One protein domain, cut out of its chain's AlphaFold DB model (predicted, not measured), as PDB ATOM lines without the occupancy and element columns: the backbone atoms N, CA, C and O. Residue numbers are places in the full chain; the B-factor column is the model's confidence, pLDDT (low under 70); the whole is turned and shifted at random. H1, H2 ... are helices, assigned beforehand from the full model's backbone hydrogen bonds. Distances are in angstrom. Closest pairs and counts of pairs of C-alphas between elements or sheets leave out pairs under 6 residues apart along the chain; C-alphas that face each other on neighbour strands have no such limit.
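Overview. This is residues 567 to 630 and 637 to 730 of the 740 residues of an uncharacterized protein of Bremia lactucae (UniProt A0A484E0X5). Seven mostly short helices stand in two facing rows, H1, H3 and H5 in one and H2, H4 and H6 in the other, with H7 closing one end against H5 and H6; H1, at the other end, is set steeply to H3. The rows meet loosely, and the long link from H6 to H7 passes across one end of the helices and folds back, with residues 698 to 704 sticking out. The printed part has 158 residues, with helices H1 to H7 in chain order and no named strand; the class is all helix, though under half of the residues, 69, are in named elements. The whole is compact, with a radius of gyration of the C-alphas of 15.8 A and spans of 43 by 43 by 27 A.

Arrangement. The longest helix, H1, residues 575 to 588, touches H3, residues 609 to 620, at a steep tilt of 59 degrees; their closest C-alphas, of Asp 579 and Cys 615, are 5.7 A apart. H2, residues 591 to 598, is close to H1 but not clearly touching, with the C-alphas of Met 586 and Leu 594 6.7 A apart. H2 touches H4, residues 643 to 650, the same way at a shallow tilt of 20 degrees; the closest C-alphas, of Glu 595 and Leu 649, are 6.1 A apart. H3, with residues 616 to 620 alone, only just touches H4, with 3 pairs of C-alphas within 8 A, the closest those of Val 620 and Val 646 at 7.4 A. H5, residues 660 to 667, is close to H3 but not clearly touching, with the C-alphas of Asn 617 and Thr 666 7.1 A apart. H6, residues 676 to 684, and H7, residues 713 to 722, form a helical hairpin; they touch, opposite ways at a shallow tilt of 28 degrees, with the C-alphas of Leu 684 and Val 713 closest at 5.3 A. H5 and H7 only just touch, with 3 pairs within 8 A, the closest the C-alphas of Leu 660 and Phe 716 at 6.8 A. H1 and H7 are apart. In H1 to H7 every O i to N i+4 pair is within hydrogen-bond range.

Along the chain. H1 begins at C-alpha 575, (-30.989, 9.778, -7.325), and is 20.2 A long from first to last C-alpha. H3 measures 16.3 A and H7 14.2 A. H7 ends at C-alpha 722, (-5.633, 23.865, -17.668).

Size, cuts and confidence. The C-alphas farthest apart, of Gly 629 and Phe 688, are 47.0 A apart. Residues 631 to 636 are not printed, and C-alphas 630 and 637 are 15.2 A apart across this cut. The link from H6 to H7, 28 residues, is long. The mean pLDDT of the printed part is 79.1; residues 623 to 630, 637 to 641, 686 to 692, 698 to 710 and 730 are under 70.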
ATOM      1  N   TYR A 567     -39.524  17.280  -6.113       89.94
ATOM      2  CA  TYR A 567     -40.119  16.235  -5.276       89.94
ATOM      3  C   TYR A 567     -41.171  15.438  -6.072       89.94
ATOM      4  O   TYR A 567     -42.175  14.963  -5.536       89.94
ATOM      5  N   SER A 568     -40.939  15.301  -7.384       84.44
ATOM      6  CA  SER A 568     -41.736  14.491  -8.310       84.44
ATOM      7  C   SER A 568     -41.527  12.977  -8.124       84.44
ATOM      8  O   SER A 568     -42.402  12.182  -8.477       84.44
ATOM      9  N   ALA A 569     -40.426  12.568  -7.496       83.81
ATOM     10  CA  ALA A 569     -40.123  11.175  -7.178       83.81
ATOM     11  C   ALA A 569     -40.862  10.657  -5.921       83.81
ATOM     12  O   ALA A 569     -41.186  11.454  -5.036       83.81
ATOM     13  N   PRO A 570     -41.113   9.338  -5.800       78.69
ATOM     14  CA  PRO A 570     -41.519   8.711  -4.543       78.69
ATOM     15  C   PRO A 570     -40.451   8.836  -3.445       78.69
ATOM     16  O   PRO A 570     -39.249   8.864  -3.721       78.69
ATOM     17  N   HIS A 571     -40.885   8.829  -2.183       75.69
ATOM     18  CA  HIS A 571     -39.985   8.721  -1.036       75.69
ATOM     19  C   HIS A 571     -39.138   7.435  -1.128       75.69
ATOM     20  O   HIS A 571     -39.680   6.341  -1.250       75.69
ATOM     21  N   GLY A 572     -37.806   7.573  -1.077       74.62
ATOM     22  CA  GLY A 572     -36.860   6.452  -1.190       74.62
ATOM     23  C   GLY A 572     -36.411   6.088  -2.615       74.62
ATOM     24  O   GLY A 572     -35.632   5.152  -2.766       74.62
ATOM     25  N   ALA A 573     -36.851   6.811  -3.651       82.56
ATOM     26  CA  ALA A 573     -36.349   6.624  -5.016       82.56
ATOM     27  C   ALA A 573     -34.832   6.888  -5.136       82.56
ATOM     28  O   ALA A 573     -34.278   7.726  -4.419       82.56
ATOM     29  N   SER A 574     -34.165   6.217  -6.084       86.50
ATOM     30  CA  SER A 574     -32.755   6.482  -6.399       86.50
ATOM     31  C   SER A 574     -32.559   7.902  -6.947       86.50
ATOM     32  O   SER A 574     -33.474   8.496  -7.523       86.50
ATOM     33  N   THR A 575     -31.352   8.450  -6.797       85.69
ATOM     34  CA  THR A 575     -30.989   9.778  -7.325       85.69
ATOM     35  C   THR A 575     -31.222   9.879  -8.829       85.69
ATOM     36  O   THR A 575     -31.754  10.880  -9.299       85.69
ATOM     37  N   GLU A 576     -30.904   8.823  -9.580       85.88
ATOM     38  CA  GLU A 576     -31.109   8.780 -11.027       85.88
ATOM     39  C   GLU A 576     -32.586   8.814 -11.414       85.88
ATOM     40  O   GLU A 576     -32.973   9.671 -12.208       85.88
ATOM     41  N   LEU A 577     -33.415   7.942 -10.824       87.19
ATOM     42  CA  LEU A 577     -34.862   7.933 -11.060       87.19
ATOM     43  C   LEU A 577     -35.487   9.272 -10.653       87.19
ATOM     44  O   LEU A 577     -36.351   9.789 -11.360       87.19
ATOM     45  N   SER A 578     -35.015   9.854  -9.549       88.25
ATOM     46  CA  SER A 578     -35.464  11.159  -9.079       88.25
ATOM     47  C   SER A 578     -35.159  12.263 -10.090       88.25
ATOM     48  O   SER A 578     -36.087  12.937 -10.536       88.25
ATOM     49  N   ASP A 579     -33.908  12.389 -10.549       89.88
ATOM     50  CA  ASP A 579     -33.548  13.368 -11.582       89.88
ATOM     51  C   ASP A 579     -34.394  13.182 -12.858       89.88
ATOM     52  O   ASP A 579     -34.830  14.164 -13.450       89.88
ATOM     53  N   LEU A 580     -34.643  11.939 -13.294       87.62
ATOM     54  CA  LEU A 580     -35.425  11.660 -14.506       87.62
ATOM     55  C   LEU A 580     -36.897  12.063 -14.357       87.62
ATOM     56  O   LEU A 580     -37.474  12.640 -15.282       87.62
ATOM     57  N   MET A 581     -37.501  11.829 -13.190       88.88
ATOM     58  CA  MET A 581     -38.852  12.311 -12.899       88.88
ATOM     59  C   MET A 581     -38.904  13.841 -12.803       88.88
ATOM     60  O   MET A 581     -39.895  14.442 -13.207       88.88
ATOM     61  N   VAL A 582     -37.849  14.499 -12.311       91.62
ATOM     62  CA  VAL A 582     -37.742  15.969 -12.320       91.62
ATOM     63  C   VAL A 582     -37.608  16.503 -13.748       91.62
ATOM     64  O   VAL A 582     -38.326  17.430 -14.113       91.62
ATOM     65  N   VAL A 583     -36.756  15.900 -14.581       90.25
ATOM     66  CA  VAL A 583     -36.583  16.279 -15.995       90.25
ATOM     67  C   VAL A 583     -37.879  16.095 -16.788       90.25
ATOM     68  O   VAL A 583     -38.243  16.987 -17.551       90.25
ATOM     69  N   SER A 584     -38.627  15.008 -16.565       87.12
ATOM     70  CA  SER A 584     -39.924  14.797 -17.224       87.12
ATOM     71  C   SER A 584     -40.962  15.861 -16.835       87.12
ATOM     72  O   SER A 584     -41.691  16.352 -17.696       87.12
ATOM     73  N   GLU A 585     -40.993  16.296 -15.571       88.31
ATOM     74  CA  GLU A 585     -41.834  17.426 -15.150       88.31
ATOM     75  C   GLU A 585     -41.344  18.763 -15.733       88.31
ATOM     76  O   GLU A 585     -42.161  19.559 -16.187       88.31
ATOM     77  N   MET A 586     -40.029  19.003 -15.818       90.31
ATOM     78  CA  MET A 586     -39.478  20.196 -16.481       90.31
ATOM     79  C   MET A 586     -39.864  20.267 -17.967       90.31
ATOM     80  O   MET A 586     -40.219  21.341 -18.442       90.31
ATOM     81  N   GLN A 587     -39.852  19.136 -18.681       86.62
ATOM     82  CA  GLN A 587     -40.260  19.037 -20.092       86.62
ATOM     83  C   GLN A 587     -41.759  19.300 -20.314       86.62
ATOM     84  O   GLN A 587     -42.153  19.709 -21.405       86.62
ATOM     85  N   ARG A 588     -42.602  19.076 -19.296       84.56
ATOM     86  CA  ARG A 588     -44.055  19.331 -19.343       84.56
ATOM     87  C   ARG A 588     -44.421  20.798 -19.107       84.56
ATOM     88  O   ARG A 588     -45.555  21.186 -19.378       84.56
ATOM     89  N   LEU A 589     -43.500  21.613 -18.588       88.31
ATOM     90  CA  LEU A 589     -43.753  23.019 -18.274       88.31
ATOM     91  C   LEU A 589     -43.388  23.932 -19.456       88.31
ATOM     92  O   LEU A 589     -42.296  23.809 -20.011       88.31
ATOM     93  N   PRO A 590     -44.228  24.931 -19.797       89.50
ATOM     94  CA  PRO A 590     -43.831  25.992 -20.717       89.50
ATOM     95  C   PRO A 590     -42.540  26.671 -20.241       89.50
ATOM     96  O   PRO A 590     -42.415  27.000 -19.061       89.50
ATOM     97  N   LEU A 591     -41.603  26.952 -21.151       88.75
ATOM     98  CA  LEU A 591     -40.282  27.501 -20.812       88.75
ATOM     99  C   LEU A 591     -40.345  28.751 -19.911       88.75
ATOM    100  O   LEU A 591     -39.550  28.885 -18.987       88.75
ATOM    101  N   GLU A 592     -41.294  29.662 -20.145       89.94
ATOM    102  CA  GLU A 592     -41.467  30.858 -19.303       89.94
ATOM    103  C   GLU A 592     -41.943  30.524 -17.877       89.94
ATOM    104  O   GLU A 592     -41.595  31.233 -16.936       89.94
ATOM    105  N   THR A 593     -42.722  29.449 -17.710       93.50
ATOM    106  CA  THR A 593     -43.102  28.905 -16.398       93.50
ATOM    107  C   THR A 593     -41.880  28.312 -15.712       93.50
ATOM    108  O   THR A 593     -41.618  28.650 -14.559       93.50
ATOM    109  N   LEU A 594     -41.103  27.486 -16.422       93.19
ATOM    110  CA  LEU A 594     -39.884  26.882 -15.884       93.19
ATOM    111  C   LEU A 594     -38.870  27.959 -15.466       93.19
ATOM    112  O   LEU A 594     -38.387  27.912 -14.341       93.19
ATOM    113  N   GLU A 595     -38.629  28.981 -16.291       92.69
ATOM    114  CA  GLU A 595     -37.771  30.128 -15.952       92.69
ATOM    115  C   GLU A 595     -38.233  30.830 -14.658       92.69
ATOM    116  O   GLU A 595     -37.431  31.066 -13.757       92.69
ATOM    117  N   LEU A 596     -39.527  31.145 -14.527       93.19
ATOM    118  CA  LEU A 596     -40.060  31.853 -13.355       93.19
ATOM    119  C   LEU A 596     -40.051  30.990 -12.081       93.19
ATOM    120  O   LEU A 596     -39.862  31.521 -10.985       93.19
ATOM    121  N   VAL A 597     -40.207  29.670 -12.202       93.88
ATOM    122  CA  VAL A 597     -40.045  28.725 -11.084       93.88
ATOM    123  C   VAL A 597     -38.571  28.604 -10.695       93.88
ATOM    124  O   VAL A 597     -38.245  28.734  -9.515       93.88
ATOM    125  N   LEU A 598     -37.671  28.434 -11.670       92.31
ATOM    126  CA  LEU A 598     -36.233  28.319 -11.436       92.31
ATOM    127  C   LEU A 598     -35.634  29.596 -10.841       92.31
ATOM    128  O   LEU A 598     -34.845  29.490  -9.907       92.31
ATOM    129  N   ARG A 599     -36.039  30.800 -11.271       88.62
ATOM    130  CA  ARG A 599     -35.570  32.072 -10.679       88.62
ATOM    131  C   ARG A 599     -35.873  32.212  -9.178       88.62
ATOM    132  O   ARG A 599     -35.184  32.982  -8.512       88.62
ATOM    133  N   SER A 600     -36.844  31.474  -8.630       87.50
ATOM    134  CA  SER A 600     -37.268  31.616  -7.232       87.50
ATOM    135  C   SER A 600     -36.191  31.230  -6.209       87.50
ATOM    136  O   SER A 600     -35.546  30.181  -6.293       87.50
ATOM    137  N   ASP A 601     -36.056  32.067  -5.179       79.12
ATOM    138  CA  ASP A 601     -35.260  31.813  -3.971       79.12
ATOM    139  C   ASP A 601     -35.959  30.864  -2.981       79.12
ATOM    140  O   ASP A 601     -35.312  30.278  -2.112       79.12
ATOM    141  N   ARG A 602     -37.279  30.665  -3.122       81.94
ATOM    142  CA  ARG A 602     -38.073  29.725  -2.307       81.94
ATOM    143  C   ARG A 602     -38.136  28.312  -2.899       81.94
ATOM    144  O   ARG A 602     -38.672  27.415  -2.244       81.94
ATOM    145  N   LEU A 603     -37.590  28.115  -4.103       88.69
ATOM    146  CA  LEU A 603     -37.512  26.828  -4.792       88.69
ATOM    147  C   LEU A 603     -36.794  25.782  -3.926       88.69
ATOM    148  O   LEU A 603     -35.653  25.971  -3.495       88.69
ATOM    149  N   ARG A 604     -37.482  24.670  -3.660       87.31
ATOM    150  CA  ARG A 604     -36.995  23.587  -2.797       87.31
ATOM    151  C   ARG A 604     -36.266  22.551  -3.637       87.31
ATOM    152  O   ARG A 604     -36.892  21.918  -4.474       87.31
ATOM    153  N   ILE A 605     -34.965  22.373  -3.397       88.25
ATOM    154  CA  ILE A 605     -34.114  21.443  -4.155       88.25
ATOM    155  C   ILE A 605     -33.349  20.525  -3.180       88.25
ATOM    156  O   ILE A 605     -32.647  21.042  -2.304       88.25
ATOM    157  N   PRO A 606     -33.450  19.186  -3.303       85.62
ATOM    158  CA  PRO A 606     -32.544  18.241  -2.650       85.62
ATOM    159  C   PRO A 606     -31.092  18.482  -3.080       85.62
ATOM    160  O   PRO A 606     -30.827  18.715  -4.252       85.62
ATOM    161  N   GLU A 607     -30.141  18.436  -2.147       79.44
ATOM    162  CA  GLU A 607     -28.693  18.704  -2.349       79.44
ATOM    163  C   GLU A 607     -28.340  20.167  -2.733       79.44
ATOM    164  O   GLU A 607     -27.233  20.647  -2.462       79.44
ATOM    165  N   GLY A 608     -29.308  20.928  -3.253       84.56
ATOM    166  CA  GLY A 608     -29.170  22.316  -3.687       84.56
ATOM    167  C   GLY A 608     -28.824  22.419  -5.173       84.56
ATOM    168  O   GLY A 608     -29.269  21.613  -5.986       84.56
ATOM    169  N   GLU A 609     -28.018  23.417  -5.533       87.31
ATOM    170  CA  GLU A 609     -27.698  23.759  -6.928       87.31
ATOM    171  C   GLU A 609     -27.058  22.606  -7.726       87.31
ATOM    172  O   GLU A 609     -27.276  22.516  -8.931       87.31
ATOM    173  N   ARG A 610     -26.365  21.664  -7.063       87.44
ATOM    174  CA  ARG A 610     -25.826  20.451  -7.705       87.44
ATOM    175  C   ARG A 610     -26.912  19.637  -8.421       87.44
ATOM    176  O   ARG A 610     -26.721  19.235  -9.563       87.44
ATOM    177  N   THR A 611     -28.071  19.442  -7.790       89.69
ATOM    178  CA  THR A 611     -29.208  18.723  -8.398       89.69
ATOM    179  C   THR A 611     -29.868  19.542  -9.500       89.69
ATOM    180  O   THR A 611     -30.305  18.969 -10.495       89.69
ATOM    181  N   LEU A 612     -29.909  20.876  -9.373       92.50
ATOM    182  CA  LEU A 612     -30.395  21.753 -10.443       92.50
ATOM    183  C   LEU A 612     -29.536  21.595 -11.703       92.50
ATOM    184  O   LEU A 612     -30.082  21.328 -12.770       92.50
ATOM    185  N   LEU A 613     -28.210  21.685 -11.569       92.38
ATOM    186  CA  LEU A 613     -27.278  21.483 -12.678       92.38
ATOM    187  C   LEU A 613     -27.357  20.053 -13.233       92.38
ATOM    188  O   LEU A 613     -27.453  19.878 -14.442       92.38
ATOM    189  N   ARG A 614     -27.419  19.026 -12.374       90.75
ATOM    190  CA  ARG A 614     -27.579  17.620 -12.791       90.75
ATOM    191  C   ARG A 614     -28.862  17.397 -13.605       90.75
ATOM    192  O   ARG A 614     -28.820  16.711 -14.626       90.75
ATOM    193  N   CYS A 615     -29.975  18.020 -13.210       92.19
ATOM    194  CA  CYS A 615     -31.237  17.974 -13.954       92.19
ATOM    195  C   CYS A 615     -31.177  18.786 -15.258       92.19
ATOM    196  O   CYS A 615     -31.602  18.284 -16.291       92.19
ATOM    197  N   LEU A 616     -30.617  20.001 -15.255       92.31
ATOM    198  CA  LEU A 616     -30.490  20.824 -16.467       92.31
ATOM    199  C   LEU A 616     -29.519  20.216 -17.495       92.31
ATOM    200  O   LEU A 616     -29.789  20.271 -18.696       92.31
ATOM    201  N   ASN A 617     -28.450  19.559 -17.042       90.19
ATOM    202  CA  ASN A 617     -27.547  18.793 -17.898       90.19
ATOM    203  C   ASN A 617     -28.267  17.588 -18.520       90.19
ATOM    204  O   ASN A 617     -28.132  17.353 -19.719       90.19
ATOM    205  N   LYS A 618     -29.084  16.856 -17.746       88.12
ATOM    206  CA  LYS A 618     -29.939  15.769 -18.264       88.12
ATOM    207  C   LYS A 618     -31.050  16.273 -19.201       88.12
ATOM    208  O   LYS A 618     -31.418  15.554 -20.120       88.12
ATOM    209  N   LEU A 619     -31.556  17.493 -19.005       86.81
ATOM    210  CA  LEU A 619     -32.587  18.116 -19.845       86.81
ATOM    211  C   LEU A 619     -32.053  18.568 -21.216       86.81
ATOM    212  O   LEU A 619     -32.769  18.444 -22.205       86.81
ATOM    213  N   VAL A 620     -30.826  19.103 -21.272       84.69
ATOM    214  CA  VAL A 620     -30.258  19.742 -22.481       84.69
ATOM    215  C   VAL A 620     -29.249  18.856 -23.222       84.69
ATOM    216  O   VAL A 620     -29.231  18.865 -24.452       84.69
ATOM    217  N   PHE A 621     -28.434  18.085 -22.496       80.38
ATOM    218  CA  PHE A 621     -27.393  17.202 -23.049       80.38
ATOM    219  C   PHE A 621     -27.698  15.707 -22.855       80.38
ATOM    220  O   PHE A 621     -26.877  14.859 -23.196       80.38
ATOM    221  N   GLY A 622     -28.847  15.367 -22.264       70.88
ATOM    222  CA  GLY A 622     -29.332  13.992 -22.203       70.88
ATOM    223  C   GLY A 622     -30.093  13.604 -23.469       70.88
ATOM    224  O   GLY A 622     -30.752  14.438 -24.095       70.88
ATOM    225  N   ASN A 623     -30.040  12.314 -23.812       55.78
ATOM    226  CA  ASN A 623     -30.923  11.726 -24.818       55.78
ATOM    227  C   ASN A 623     -32.388  11.947 -24.396       55.78
ATOM    228  O   ASN A 623     -32.715  11.898 -23.206       55.78
ATOM    229  N   SER A 624     -33.280  12.191 -25.354       45.88
ATOM    230  CA  SER A 624     -34.672  12.562 -25.080       45.88
ATOM    231  C   SER A 624     -35.450  11.442 -24.370       45.88
ATOM    232  O   SER A 624     -35.857  10.467 -24.999       45.88
ATOM    233  N   PHE A 625     -35.690  11.597 -23.064       45.62
ATOM    234  CA  PHE A 625     -36.421  10.634 -22.229       45.62
ATOM    235  C   PHE A 625     -37.931  10.590 -22.530       45.62
ATOM    236  O   PHE A 625     -38.762  11.092 -21.771       45.62
ATOM    237  N   THR A 626     -38.314   9.921 -23.618       39.19
ATOM    238  CA  THR A 626     -39.690   9.450 -23.804       39.19
ATOM    239  C   THR A 626     -39.970   8.290 -22.848       39.19
ATOM    240  O   THR A 626     -39.328   7.246 -22.916       39.19
ATOM    241  N   TYR A 627     -40.980   8.430 -21.983       34.66
ATOM    242  CA  TYR A 627     -41.426   7.384 -21.039       34.66
ATOM    243  C   TYR A 627     -42.181   6.214 -21.725       34.66
ATOM    244  O   TYR A 627     -42.927   5.468 -21.099       34.66
ATOM    245  N   LEU A 628     -42.011   6.067 -23.039       33.16
ATOM    246  CA  LEU A 628     -42.494   4.971 -23.871       33.16
ATOM    247  C   LEU A 628     -41.341   4.574 -24.797       33.16
ATOM    248  O   LEU A 628     -40.600   5.437 -25.273       33.16
ATOM    249  N   GLY A 629     -41.149   3.267 -24.976       34.91
ATOM    250  CA  GLY A 629     -39.894   2.714 -25.483       34.91
ATOM    251  C   GLY A 629     -39.542   3.154 -26.905       34.91
ATOM    252  O   GLY A 629     -40.353   3.044 -27.824       34.91
ATOM    253  N   SER A 630     -38.299   3.593 -27.101       30.69
ATOM    254  CA  SER A 630     -37.687   3.739 -28.424       30.69
ATOM    255  C   SER A 630     -36.174   3.542 -28.349       30.69
ATOM    256  O   SER A 630     -35.441   4.410 -27.897       30.69
ATOM    257  N   GLN A 637     -26.223  13.285 -28.979       36.44
ATOM    258  CA  GLN A 637     -26.874  14.281 -29.820       36.44
ATOM    259  C   GLN A 637     -26.347  15.690 -29.535       36.44
ATOM    260  O   GLN A 637     -25.964  16.025 -28.412       36.44
ATOM    261  N   LYS A 638     -26.398  16.553 -30.558       46.94
ATOM    262  CA  LYS A 638     -26.279  18.002 -30.362       46.94
ATOM    263  C   LYS A 638     -27.425  18.483 -29.459       46.94
ATOM    264  O   LYS A 638     -28.514  17.917 -29.488       46.94
ATOM    265  N   TYR A 639     -27.144  19.513 -28.665       49.53
ATOM    266  CA  TYR A 639     -28.002  20.039 -27.598       49.53
ATOM    267  C   TYR A 639     -29.496  20.147 -27.955       49.53
ATOM    268  O   TYR A 639     -29.885  20.680 -28.995       49.53
ATOM    269  N   ASN A 640     -30.350  19.705 -27.033       59.22
ATOM    270  CA  ASN A 640     -31.799  19.724 -27.202       59.22
ATOM    271  C   ASN A 640     -32.385  21.111 -26.875       59.22
ATOM    272  O   ASN A 640     -32.794  21.383 -25.747       59.22
ATOM    273  N   GLY A 641     -32.451  21.999 -27.874       68.81
ATOM    274  CA  GLY A 641     -33.212  23.252 -27.797       68.81
ATOM    275  C   GLY A 641     -32.599  24.430 -28.559       68.81
ATOM    276  O   GLY A 641     -31.608  24.300 -29.266       68.81
ATOM    277  N   ARG A 642     -33.191  25.620 -28.405       80.75
ATOM    278  CA  ARG A 642     -32.625  26.877 -28.928       80.75
ATOM    279  C   ARG A 642     -31.597  27.425 -27.938       80.75
ATOM    280  O   ARG A 642     -31.921  27.576 -26.763       80.75
ATOM    281  N   ALA A 643     -30.415  27.825 -28.413       83.38
ATOM    282  CA  ALA A 643     -29.330  28.350 -27.569       83.38
ATOM    283  C   ALA A 643     -29.786  29.447 -26.579       83.38
ATOM    284  O   ALA A 643     -29.523  29.355 -25.382       83.38
ATOM    285  N   LYS A 644     -30.568  30.434 -27.045       86.88
ATOM    286  CA  LYS A 644     -31.121  31.522 -26.206       86.88
ATOM    287  C   LYS A 644     -32.005  31.028 -25.054       86.88
ATOM    288  O   LYS A 644     -32.051  31.657 -24.001       86.88
ATOM    289  N   ASP A 645     -32.711  29.921 -25.254       86.81
ATOM    290  CA  ASP A 645     -33.632  29.356 -24.270       86.81
ATOM    291  C   ASP A 645     -32.897  28.458 -23.264       86.81
ATOM    292  O   ASP A 645     -33.195  28.511 -22.072       86.81
ATOM    293  N   VAL A 646     -31.854  27.747 -23.709       88.12
ATOM    294  CA  VAL A 646     -30.885  27.068 -22.831       88.12
ATOM    295  C   VAL A 646     -30.183  28.081 -21.919       88.12
ATOM    296  O   VAL A 646     -30.211  27.929 -20.699       88.12
ATOM    297  N   ILE A 647     -29.636  29.167 -22.478       89.81
ATOM    298  CA  ILE A 647     -28.957  30.238 -21.725       89.81
ATOM    299  C   ILE A 647     -29.858  30.801 -20.610       89.81
ATOM    300  O   ILE A 647     -29.414  30.930 -19.469       89.81
ATOM    301  N   ARG A 648     -31.146  31.055 -20.886       89.69
ATOM    302  CA  ARG A 648     -32.121  31.540 -19.884       89.69
ATOM    303  C   ARG A 648     -32.335  30.576 -18.711       89.69
ATOM    304  O   ARG A 648     -32.589  31.033 -17.597       89.69
ATOM    305  N   LEU A 649     -32.235  29.264 -18.931       91.44
ATOM    306  CA  LEU A 649     -32.332  28.269 -17.857       91.44
ATOM    307  C   LEU A 649     -31.051  28.224 -17.013       91.44
ATOM    308  O   LEU A 649     -31.134  28.208 -15.786       91.44
ATOM    309  N   TYR A 650     -29.876  28.281 -17.643       92.25
ATOM    310  CA  TYR A 650     -28.592  28.247 -16.930       92.25
ATOM    311  C   TYR A 650     -28.307  29.562 -16.179       92.25
ATOM    312  O   TYR A 650     -27.713  29.536 -15.104       92.25
ATOM    313  N   GLN A 651     -28.860  30.695 -16.627       89.25
ATOM    314  CA  GLN A 651     -28.920  31.953 -15.859       89.25
ATOM    315  C   GLN A 651     -29.699  31.851 -14.527       89.25
ATOM    316  O   GLN A 651     -29.629  32.764 -13.707       89.25
ATOM    317  N   CYS A 652     -30.454  30.773 -14.282       88.75
ATOM    318  CA  CYS A 652     -31.152  30.555 -13.008       88.75
ATOM    319  C   CYS A 652     -30.300  29.811 -11.955       88.75
ATOM    320  O   CYS A 652     -30.755  29.631 -10.813       88.75
ATOM    321  N   ILE A 653     -29.099  29.360 -12.325       89.19
ATOM    322  CA  ILE A 653     -28.165  28.601 -11.485       89.19
ATOM    323  C   ILE A 653     -27.334  29.555 -10.616       89.19
ATOM    324  O   ILE A 653     -26.887  30.604 -11.075       89.19
ATOM    325  N   ARG A 654     -27.107  29.194  -9.347       86.88
ATOM    326  CA  ARG A 654     -26.224  29.930  -8.422       86.88
ATOM    327  C   ARG A 654     -24.863  29.232  -8.404       86.88
ATOM    328  O   ARG A 654     -24.594  28.418  -7.522       86.88
ATOM    329  N   TRP A 655     -24.049  29.513  -9.421       87.00
ATOM    330  CA  TRP A 655     -22.782  28.819  -9.702       87.00
ATOM    331  C   TRP A 655     -21.829  28.758  -8.504       87.00
ATOM    332  O   TRP A 655     -21.225  27.718  -8.265       87.00
ATOM    333  N   CYS A 656     -21.806  29.801  -7.673       82.00
ATOM    334  CA  CYS A 656     -21.034  29.876  -6.430       82.00
ATOM    335  C   CYS A 656     -21.356  28.792  -5.374       82.00
ATOM    336  O   CYS A 656     -20.679  28.742  -4.357       82.00
ATOM    337  N   PHE A 657     -22.380  27.945  -5.559       82.50
ATOM    338  CA  PHE A 657     -22.693  26.813  -4.665       82.50
ATOM    339  C   PHE A 657     -22.507  25.429  -5.314       82.50
ATOM    340  O   PHE A 657     -23.003  24.427  -4.781       82.50
ATOM    341  N   ILE A 658     -21.851  25.368  -6.475       86.12
ATOM    342  CA  ILE A 658     -21.613  24.143  -7.243       86.12
ATOM    343  C   ILE A 658     -20.117  23.792  -7.188       86.12
ATOM    344  O   ILE A 658     -19.300  24.685  -7.386       86.12
ATOM    345  N   PRO A 659     -19.743  22.523  -6.925       86.62
ATOM    346  CA  PRO A 659     -18.363  22.051  -7.043       86.62
ATOM    347  C   PRO A 659     -17.756  22.294  -8.426       86.62
ATOM    348  O   PRO A 659     -18.402  22.042  -9.444       86.62
ATOM    349  N   LEU A 660     -16.478  22.673  -8.442       87.88
ATOM    350  CA  LEU A 660     -15.684  22.888  -9.650       87.88
ATOM    351  C   LEU A 660     -15.764  21.702 -10.637       87.88
ATOM    352  O   LEU A 660     -16.010  21.917 -11.822       87.88
ATOM    353  N   ASP A 661     -15.698  20.459 -10.143       87.44
ATOM    354  CA  ASP A 661     -15.822  19.235 -10.953       87.44
ATOM    355  C   ASP A 661     -17.105  19.205 -11.804       87.44
ATOM    356  O   ASP A 661     -17.070  18.904 -12.999       87.44
ATOM    357  N   ASP A 662     -18.254  19.534 -11.199       88.31
ATOM    358  CA  ASP A 662     -19.556  19.510 -11.877       88.31
ATOM    359  C   ASP A 662     -19.650  20.631 -12.926       88.31
ATOM    360  O   ASP A 662     -20.292  20.465 -13.970       88.31
ATOM    361  N   ILE A 663     -18.992  21.768 -12.669       89.81
ATOM    362  CA  ILE A 663     -18.878  22.891 -13.606       89.81
ATOM    363  C   ILE A 663     -18.030  22.474 -14.814       89.81
ATOM    364  O   ILE A 663     -18.480  22.622 -15.950       89.81
ATOM    365  N   MET A 664     -16.860  21.863 -14.603       89.38
ATOM    366  CA  MET A 664     -15.990  21.416 -15.701       89.38
ATOM    367  C   MET A 664     -16.613  20.274 -16.511       89.38
ATOM    368  O   MET A 664     -16.556  20.283 -17.738       89.38
ATOM    369  N   VAL A 665     -17.297  19.322 -15.867       87.31
ATOM    370  CA  VAL A 665     -18.095  18.293 -16.566       87.31
ATOM    371  C   VAL A 665     -19.228  18.908 -17.400       87.31
ATOM    372  O   VAL A 665     -19.619  18.321 -18.410       87.31
ATOM    373  N   THR A 666     -19.734  20.085 -17.025       89.12
ATOM    374  CA  THR A 666     -20.722  20.827 -17.820       89.12
ATOM    375  C   THR A 666     -20.075  21.538 -19.008       89.12
ATOM    376  O   THR A 666     -20.552  21.372 -20.130       89.12
ATOM    377  N   LEU A 667     -18.963  22.254 -18.799       88.50
ATOM    378  CA  LEU A 667     -18.236  22.940 -19.875       88.50
ATOM    379  C   LEU A 667     -17.760  21.973 -20.965       88.50
ATOM    380  O   LEU A 667     -18.049  22.202 -22.138       88.50
ATOM    381  N   ARG A 668     -17.154  20.836 -20.587       85.56
ATOM    382  CA  ARG A 668     -16.715  19.773 -21.519       85.56
ATOM    383  C   ARG A 668     -17.857  19.187 -22.378       85.56
ATOM    384  O   ARG A 668     -17.586  18.486 -23.348       85.56
ATOM    385  N   ARG A 669     -19.131  19.431 -22.029       81.25
ATOM    386  CA  ARG A 669     -20.328  18.985 -22.779       81.25
ATOM    387  C   ARG A 669     -21.034  20.110 -23.541       81.25
ATOM    388  O   ARG A 669     -21.870  19.822 -24.395       81.25
ATOM    389  N   SER A 670     -20.743  21.373 -23.231       83.88
ATOM    390  CA  SER A 670     -21.418  22.522 -23.833       83.88
ATOM    391  C   SER A 670     -20.688  23.012 -25.088       83.88
ATOM    392  O   SER A 670     -19.506  23.339 -24.997       83.88
ATOM    393  N   PRO A 671     -21.353  23.137 -26.251       83.12
ATOM    394  CA  PRO A 671     -20.741  23.786 -27.404       83.12
ATOM    395  C   PRO A 671     -20.556  25.285 -27.152       83.12
ATOM    396  O   PRO A 671     -21.392  25.934 -26.514       83.12
ATOM    397  N   ARG A 672     -19.485  25.847 -27.727       82.88
ATOM    398  CA  ARG A 672     -19.072  27.255 -27.577       82.88
ATOM    399  C   ARG A 672     -20.198  28.262 -27.861       82.88
ATOM    400  O   ARG A 672     -20.260  29.299 -27.204       82.88
ATOM    401  N   GLU A 673     -21.111  27.905 -28.769       82.31
ATOM    402  CA  GLU A 673     -22.356  28.608 -29.129       82.31
ATOM    403  C   GLU A 673     -23.221  29.043 -27.930       82.31
ATOM    404  O   GLU A 673     -23.952  30.027 -28.026       82.31
ATOM    405  N   LEU A 674     -23.160  28.318 -26.806       84.44
ATOM    406  CA  LEU A 674     -23.954  28.611 -25.609       84.44
ATOM    407  C   LEU A 674     -23.318  29.654 -24.675       84.44
ATOM    408  O   LEU A 674     -23.978  30.071 -23.727       84.44
ATOM    409  N   GLN A 675     -22.057  30.051 -24.905       89.19
ATOM    410  CA  GLN A 675     -21.308  31.008 -24.067       89.19
ATOM    411  C   GLN A 675     -21.340  30.660 -22.562       89.19
ATOM    412  O   GLN A 675     -21.486  31.516 -21.688       89.19
ATOM    413  N   PHE A 676     -21.252  29.360 -22.254       91.38
ATOM    414  CA  PHE A 676     -21.338  28.860 -20.881       91.38
ATOM    415  C   PHE A 676     -20.150  29.287 -20.017       91.38
ATOM    416  O   PHE A 676     -20.365  29.537 -18.835       91.38
ATOM    417  N   TYR A 677     -18.943  29.424 -20.580       92.00
ATOM    418  CA  TYR A 677     -17.793  29.948 -19.839       92.00
ATOM    419  C   TYR A 677     -18.104  31.345 -19.298       92.00
ATOM    420  O   TYR A 677     -18.039  31.562 -18.093       92.00
ATOM    421  N   GLU A 678     -18.537  32.261 -20.167       92.00
ATOM    422  CA  GLU A 678     -18.848  33.644 -19.801       92.00
ATOM    423  C   GLU A 678     -20.040  33.723 -18.829       92.00
ATOM    424  O   GLU A 678     -20.027  34.498 -17.875       92.00
ATOM    425  N   LEU A 679     -21.061  32.879 -19.025       90.62
ATOM    426  CA  LEU A 679     -22.225  32.771 -18.138       90.62
ATOM    427  C   LEU A 679     -21.820  32.310 -16.727       90.62
ATOM    428  O   LEU A 679     -22.263  32.897 -15.736       90.62
ATOM    429  N   ILE A 680     -20.978  31.275 -16.631       90.81
ATOM    430  CA  ILE A 680     -20.447  30.760 -15.365       90.81
ATOM    431  C   ILE A 680     -19.544  31.805 -14.710       90.81
ATOM    432  O   ILE A 680     -19.714  32.089 -13.529       90.81
ATOM    433  N   GLU A 681     -18.635  32.416 -15.466       89.56
ATOM    434  CA  GLU A 681     -17.691  33.413 -14.968       89.56
ATOM    435  C   GLU A 681     -18.417  34.617 -14.350       89.56
ATOM    436  O   GLU A 681     -18.178  34.947 -13.189       89.56
ATOM    437  N   ILE A 682     -19.378  35.210 -15.068       87.25
ATOM    438  CA  ILE A 682     -20.239  36.292 -14.557       87.25
ATOM    439  C   ILE A 682     -21.043  35.821 -13.330       87.25
ATOM    440  O   ILE A 682     -21.251  36.582 -12.385       87.25
ATOM    441  N   GLY A 683     -21.475  34.557 -13.314       82.81
ATOM    442  CA  GLY A 683     -22.177  33.937 -12.188       82.81
ATOM    443  C   GLY A 683     -21.311  33.663 -10.951       82.81
ATOM    444  O   GLY A 683     -21.854  33.571  -9.850       82.81
ATOM    445  N   LEU A 684     -19.990  33.548 -11.114       84.75
ATOM    446  CA  LEU A 684     -19.006  33.392 -10.037       84.75
ATOM    447  C   LEU A 684     -18.434  34.741  -9.574       84.75
ATOM    448  O   LEU A 684     -18.077  34.872  -8.406       84.75
ATOM    449  N   GLN A 685     -18.402  35.761 -10.444       74.94
ATOM    450  CA  GLN A 685     -17.991  37.137 -10.110       74.94
ATOM    451  C   GLN A 685     -18.895  37.808  -9.057       74.94
ATOM    452  O   GLN A 685     -18.573  38.883  -8.549       74.94
ATOM    453  N   ASP A 686     -19.998  37.167  -8.662       63.94
ATOM    454  CA  ASP A 686     -20.770  37.533  -7.478       63.94
ATOM    455  C   ASP A 686     -20.079  37.147  -6.152       63.94
ATOM    456  O   ASP A 686     -20.548  36.310  -5.375       63.94
ATOM    457  N   THR A 687     -18.979  37.836  -5.852       42.47
ATOM    458  CA  THR A 687     -18.218  37.719  -4.595       42.47
ATOM    459  C   THR A 687     -19.060  37.956  -3.336       42.47
ATOM    460  O   THR A 687     -18.742  37.430  -2.270       42.47
ATOM    461  N   PHE A 688     -20.167  38.698  -3.446       44.50
ATOM    462  CA  PHE A 688     -21.070  39.024  -2.336       44.50
ATOM    463  C   PHE A 688     -22.116  37.944  -2.035       44.50
ATOM    464  O   PHE A 688     -22.895  38.110  -1.091       44.50
ATOM    465  N   ARG A 689     -22.176  36.858  -2.823       58.34
ATOM    466  CA  ARG A 689     -23.158  35.769  -2.667       58.34
ATOM    467  C   ARG A 689     -24.581  36.343  -2.548       58.34
ATOM    468  O   ARG A 689     -25.302  36.103  -1.570       58.34
ATOM    469  N   ARG A 690     -24.989  37.171  -3.525       56.06
ATOM    470  CA  ARG A 690     -26.287  37.886  -3.568       56.06
ATOM    471  C   ARG A 690     -27.438  36.937  -3.260       56.06
ATOM    472  O   ARG A 690     -28.366  37.301  -2.537       56.06
ATOM    473  N   PHE A 691     -27.344  35.716  -3.777       60.88
ATOM    474  CA  PHE A 691     -28.349  34.671  -3.675       60.88
ATOM    475  C   PHE A 691     -28.086  33.730  -2.491       60.88
ATOM    476  O   PHE A 691     -27.006  33.165  -2.355       60.88
ATOM    477  N   LEU A 692     -29.106  33.466  -1.670       69.06
ATOM    478  CA  LEU A 692     -29.049  32.399  -0.663       69.06
ATOM    479  C   LEU A 692     -28.985  31.018  -1.347       69.06
ATOM    480  O   LEU A 692     -29.641  30.806  -2.370       69.06
ATOM    481  N   ARG A 693     -28.268  30.040  -0.776       74.31
ATOM    482  CA  ARG A 693     -28.301  28.656  -1.287       74.31
ATOM    483  C   ARG A 693     -29.713  28.073  -1.139       74.31
ATOM    484  O   ARG A 693     -30.256  28.060  -0.030       74.31
ATOM    485  N   ARG A 694     -30.298  27.570  -2.236       82.06
ATOM    486  CA  ARG A 694     -31.610  26.895  -2.224       82.06
ATOM    487  C   ARG A 694     -31.555  25.663  -1.310       82.06
ATOM    488  O   ARG A 694     -30.559  24.938  -1.294       82.06
ATOM    489  N   ARG A 695     -32.602  25.456  -0.503       77.12
ATOM    490  CA  ARG A 695     -32.614  24.498   0.624       77.12
ATOM    491  C   ARG A 695     -33.831  23.564   0.577       77.12
ATOM    492  O   ARG A 695     -34.942  24.060   0.349       77.12
ATOM    493  N   PRO A 696     -33.657  22.259   0.857       79.62
ATOM    494  CA  PRO A 696     -34.739  21.277   0.869       79.62
ATOM    495  C   PRO A 696     -35.696  21.467   2.055       79.62
ATOM    496  O   PRO A 696     -35.465  22.282   2.955       79.62
ATOM    497  N   TRP A 697     -36.764  20.669   2.076       75.88
ATOM    498  CA  TRP A 697     -37.652  20.531   3.232       75.88
ATOM    499  C   TRP A 697     -36.912  20.070   4.505       75.88
ATOM    500  O   TRP A 697     -35.901  19.373   4.441       75.88
ATOM    501  N   GLY A 698     -37.403  20.503   5.673       66.31
ATOM    502  CA  GLY A 698     -36.885  20.115   6.997       66.31
ATOM    503  C   GLY A 698     -35.497  20.656   7.388       66.31
ATOM    504  O   GLY A 698     -35.019  20.363   8.483       66.31
ATOM    505  N   TRP A 699     -34.830  21.432   6.529       66.81
ATOM    506  CA  TRP A 699     -33.440  21.851   6.738       66.81
ATOM    507  C   TRP A 699     -33.262  22.816   7.929       66.81
ATOM    508  O   TRP A 699     -33.840  23.903   7.958       66.81
ATOM    509  N   ARG A 700     -32.406  22.438   8.893       55.00
ATOM    510  CA  ARG A 700     -31.933  23.285  10.008       55.00
ATOM    511  C   ARG A 700     -30.565  23.902   9.671       55.00
ATOM    512  O   ARG A 700     -29.801  23.294   8.926       55.00
ATOM    513  N   LYS A 701     -30.239  25.061  10.268       52.28
ATOM    514  CA  LYS A 701     -29.139  25.980   9.874       52.28
ATOM    515  C   LYS A 701     -27.712  25.400   9.723       52.28
ATOM    516  O   LYS A 701     -26.876  26.087   9.149       52.28
ATOM    517  N   TYR A 702     -27.426  24.176  10.177       49.09
ATOM    518  CA  TYR A 702     -26.060  23.699  10.455       49.09
ATOM    519  C   TYR A 702     -25.620  22.402   9.732       49.09
ATOM    520  O   TYR A 702     -24.646  21.776  10.139       49.09
ATOM    521  N   ARG A 703     -26.292  21.950   8.658       53.00
ATOM    522  CA  ARG A 703     -25.843  20.749   7.910       53.00
ATOM    523  C   ARG A 703     -24.634  21.054   7.003       53.00
ATOM    524  O   ARG A 703     -24.796  21.732   5.990       53.00
ATOM    525  N   HIS A 704     -23.466  20.468   7.298       51.47
ATOM    526  CA  HIS A 704     -22.190  20.697   6.585       51.47
ATOM    527  C   HIS A 704     -22.245  20.573   5.050       51.47
ATOM    528  O   HIS A 704     -21.583  21.345   4.363       51.47
ATOM    529  N   ALA A 705     -23.075  19.679   4.497       51.50
ATOM    530  CA  ALA A 705     -23.265  19.522   3.045       51.50
ATOM    531  C   ALA A 705     -23.791  20.789   2.320       51.50
ATOM    532  O   ALA A 705     -23.785  20.855   1.093       51.50
ATOM    533  N   TYR A 706     -24.249  21.795   3.076       57.66
ATOM    534  CA  TYR A 706     -24.716  23.092   2.576       57.66
ATOM    535  C   TYR A 706     -23.780  24.255   2.957       57.66
ATOM    536  O   TYR A 706     -24.163  25.406   2.764       57.66
ATOM    537  N   LEU A 707     -22.591  23.959   3.503       57.12
ATOM    538  CA  LEU A 707     -21.626  24.933   4.042       57.12
ATOM    539  C   LEU A 707     -20.217  24.855   3.421       57.12
ATOM    540  O   LEU A 707     -19.421  25.743   3.686       57.12
ATOM    541  N   LYS A 708     -19.874  23.802   2.661       55.38
ATOM    542  CA  LYS A 708     -18.484  23.525   2.226       55.38
ATOM    543  C   LYS A 708     -18.177  23.708   0.731       55.38
ATOM    544  O   LYS A 708     -17.022  23.578   0.350       55.38
ATOM    545  N   ASN A 709     -19.177  23.957  -0.113       60.19
ATOM    546  CA  ASN A 709     -19.016  23.916  -1.572       60.19
ATOM    547  C   ASN A 709     -19.209  25.331  -2.120       60.19
ATOM    548  O   ASN A 709     -20.342  25.694  -2.441       60.19
ATOM    549  N   GLU A 710     -18.139  26.125  -2.134       69.88
ATOM    550  CA  GLU A 710     -18.174  27.544  -2.507       69.88
ATOM    551  C   GLU A 710     -17.005  27.889  -3.441       69.88
ATOM    552  O   GLU A 710     -15.983  28.406  -3.000       69.88
ATOM    553  N   THR A 711     -17.153  27.545  -4.723       77.94
ATOM    554  CA  THR A 711     -16.134  27.737  -5.771       77.94
ATOM    555  C   THR A 711     -15.980  29.208  -6.168       77.94
ATOM    556  O   THR A 711     -16.963  29.945  -6.277       77.94
ATOM    557  N   ASN A 712     -14.735  29.621  -6.402       83.00
ATOM    558  CA  ASN A 712     -14.319  30.985  -6.723       83.00
ATOM    559  C   ASN A 712     -14.043  31.174  -8.235       83.00
ATOM    560  O   ASN A 712     -13.682  30.233  -8.939       83.00
ATOM    561  N   VAL A 713     -14.134  32.416  -8.731       86.88
ATOM    562  CA  VAL A 713     -13.753  32.806 -10.108       86.88
ATOM    563  C   VAL A 713     -12.307  32.428 -10.419       86.88
ATOM    564  O   VAL A 713     -12.007  31.998 -11.526       86.88
ATOM    565  N   VAL A 714     -11.401  32.619  -9.453       86.50
ATOM    566  CA  VAL A 714      -9.958  32.402  -9.645       86.50
ATOM    567  C   VAL A 714      -9.670  30.918  -9.893       86.50
ATOM    568  O   VAL A 714      -9.045  30.580 -10.891       86.50
ATOM    569  N   GLU A 715     -10.203  30.045  -9.035       86.31
ATOM    570  CA  GLU A 715     -10.132  28.581  -9.173       86.31
ATOM    571  C   GLU A 715     -10.732  28.130 -10.510       86.31
ATOM    572  O   GLU A 715     -10.116  27.370 -11.251       86.31
ATOM    573  N   PHE A 716     -11.909  28.667 -10.853       90.44
ATOM    574  CA  PHE A 716     -12.593  28.390 -12.112       90.44
ATOM    575  C   PHE A 716     -11.770  28.778 -13.346       90.44
ATOM    576  O   PHE A 716     -11.695  27.990 -14.284       90.44
ATOM    577  N   ARG A 717     -11.147  29.963 -13.355       89.94
ATOM    578  CA  ARG A 717     -10.316  30.430 -14.476       89.94
ATOM    579  C   ARG A 717      -9.077  29.557 -14.677       89.94
ATOM    580  O   ARG A 717      -8.763  29.254 -15.821       89.94
ATOM    581  N   ILE A 718      -8.410  29.162 -13.590       87.88
ATOM    582  CA  ILE A 718      -7.209  28.313 -13.632       87.88
ATOM    583  C   ILE A 718      -7.567  26.933 -14.194       87.88
ATOM    584  O   ILE A 718      -7.082  26.567 -15.259       87.88
ATOM    585  N   GLU A 719      -8.501  26.222 -13.558       88.69
ATOM    586  CA  GLU A 719      -8.921  24.878 -13.980       88.69
ATOM    587  C   GLU A 719      -9.515  24.885 -15.404       88.69
ATOM    588  O   GLU A 719      -9.226  23.992 -16.198       88.69
ATOM    589  N   ALA A 720     -10.300  25.901 -15.787       88.06
ATOM    590  CA  ALA A 720     -10.797  26.009 -17.161       88.06
ATOM    591  C   ALA A 720      -9.683  26.292 -18.185       88.06
ATOM    592  O   ALA A 720      -9.814  25.873 -19.332       88.06
ATOM    593  N   GLY A 721      -8.606  26.982 -17.799       87.31
ATOM    594  CA  GLY A 721      -7.413  27.154 -18.630       87.31
ATOM    595  C   GLY A 721      -6.645  25.842 -18.798       87.31
ATOM    596  O   GLY A 721      -6.405  25.418 -19.923       87.31
ATOM    597  N   GLU A 722      -6.349  25.153 -17.691       88.94
ATOM    598  CA  GLU A 722      -5.633  23.865 -17.668       88.94
ATOM    599  C   GLU A 722      -6.365  22.738 -18.421       88.94
ATOM    600  O   GLU A 722      -5.737  21.787 -18.879       88.94
ATOM    601  N   ASN A 723      -7.686  22.850 -18.591       84.94
ATOM    602  CA  ASN A 723      -8.511  21.912 -19.359       84.94
ATOM    603  C   ASN A 723      -8.785  22.340 -20.819       84.94
ATOM    604  O   ASN A 723      -9.633  21.722 -21.463       84.94
ATOM    605  N   GLU A 724      -8.146  23.401 -21.329       85.69
ATOM    606  CA  GLU A 724      -8.398  23.978 -22.668       85.69
ATOM    607  C   GLU A 724      -9.863  24.449 -22.885       85.69
ATOM    608  O   GLU A 724     -10.359  24.553 -24.007       85.69
ATOM    609  N   LEU A 725     -10.586  24.759 -21.799       84.19
ATOM    610  CA  LEU A 725     -11.988  25.212 -21.803       84.19
ATOM    611  C   LEU A 725     -12.140  26.744 -21.753       84.19
ATOM    612  O   LEU A 725     -13.270  27.239 -21.811       84.19
ATOM    613  N   SER A 726     -11.045  27.507 -21.632       82.56
ATOM    614  CA  SER A 726     -11.089  28.978 -21.669       82.56
ATOM    615  C   SER A 726     -11.349  29.503 -23.094       82.56
ATOM    616  O   SER A 726     -10.946  28.863 -24.067       82.56
ATOM    617  N   PRO A 727     -11.976  30.688 -23.263       80.50
ATOM    618  CA  PRO A 727     -12.238  31.290 -24.573       80.50
ATOM    619  C   PRO A 727     -11.006  31.452 -25.470       80.50
ATOM    620  O   PRO A 727     -11.160  31.475 -26.687       80.50
ATOM    621  N   GLU A 728      -9.813  31.547 -24.882       78.19
ATOM    622  CA  GLU A 728      -8.527  31.748 -25.565       78.19
ATOM    623  C   GLU A 728      -8.135  30.548 -26.443       78.19
ATOM    624  O   GLU A 728      -7.471  30.724 -27.460       78.19
ATOM    625  N   HIS A 729      -8.607  29.347 -26.095       75.25
ATOM    626  CA  HIS A 729      -8.367  28.110 -26.843       75.25
ATOM    627  C   HIS A 729      -9.334  27.932 -28.032       75.25
ATOM    628  O   HIS A 729      -9.130  27.071 -28.889       75.25
ATOM    629  N   PHE A 730     -10.380  28.763 -28.133       69.12
ATOM    630  CA  PHE A 730     -11.359  28.715 -29.220       69.12
ATOM    631  C   PHE A 730     -11.078  29.805 -30.255       69.12
ATOM    632  O   PHE A 730     -11.493  30.954 -30.092       69.12
TER     633      PHE A 730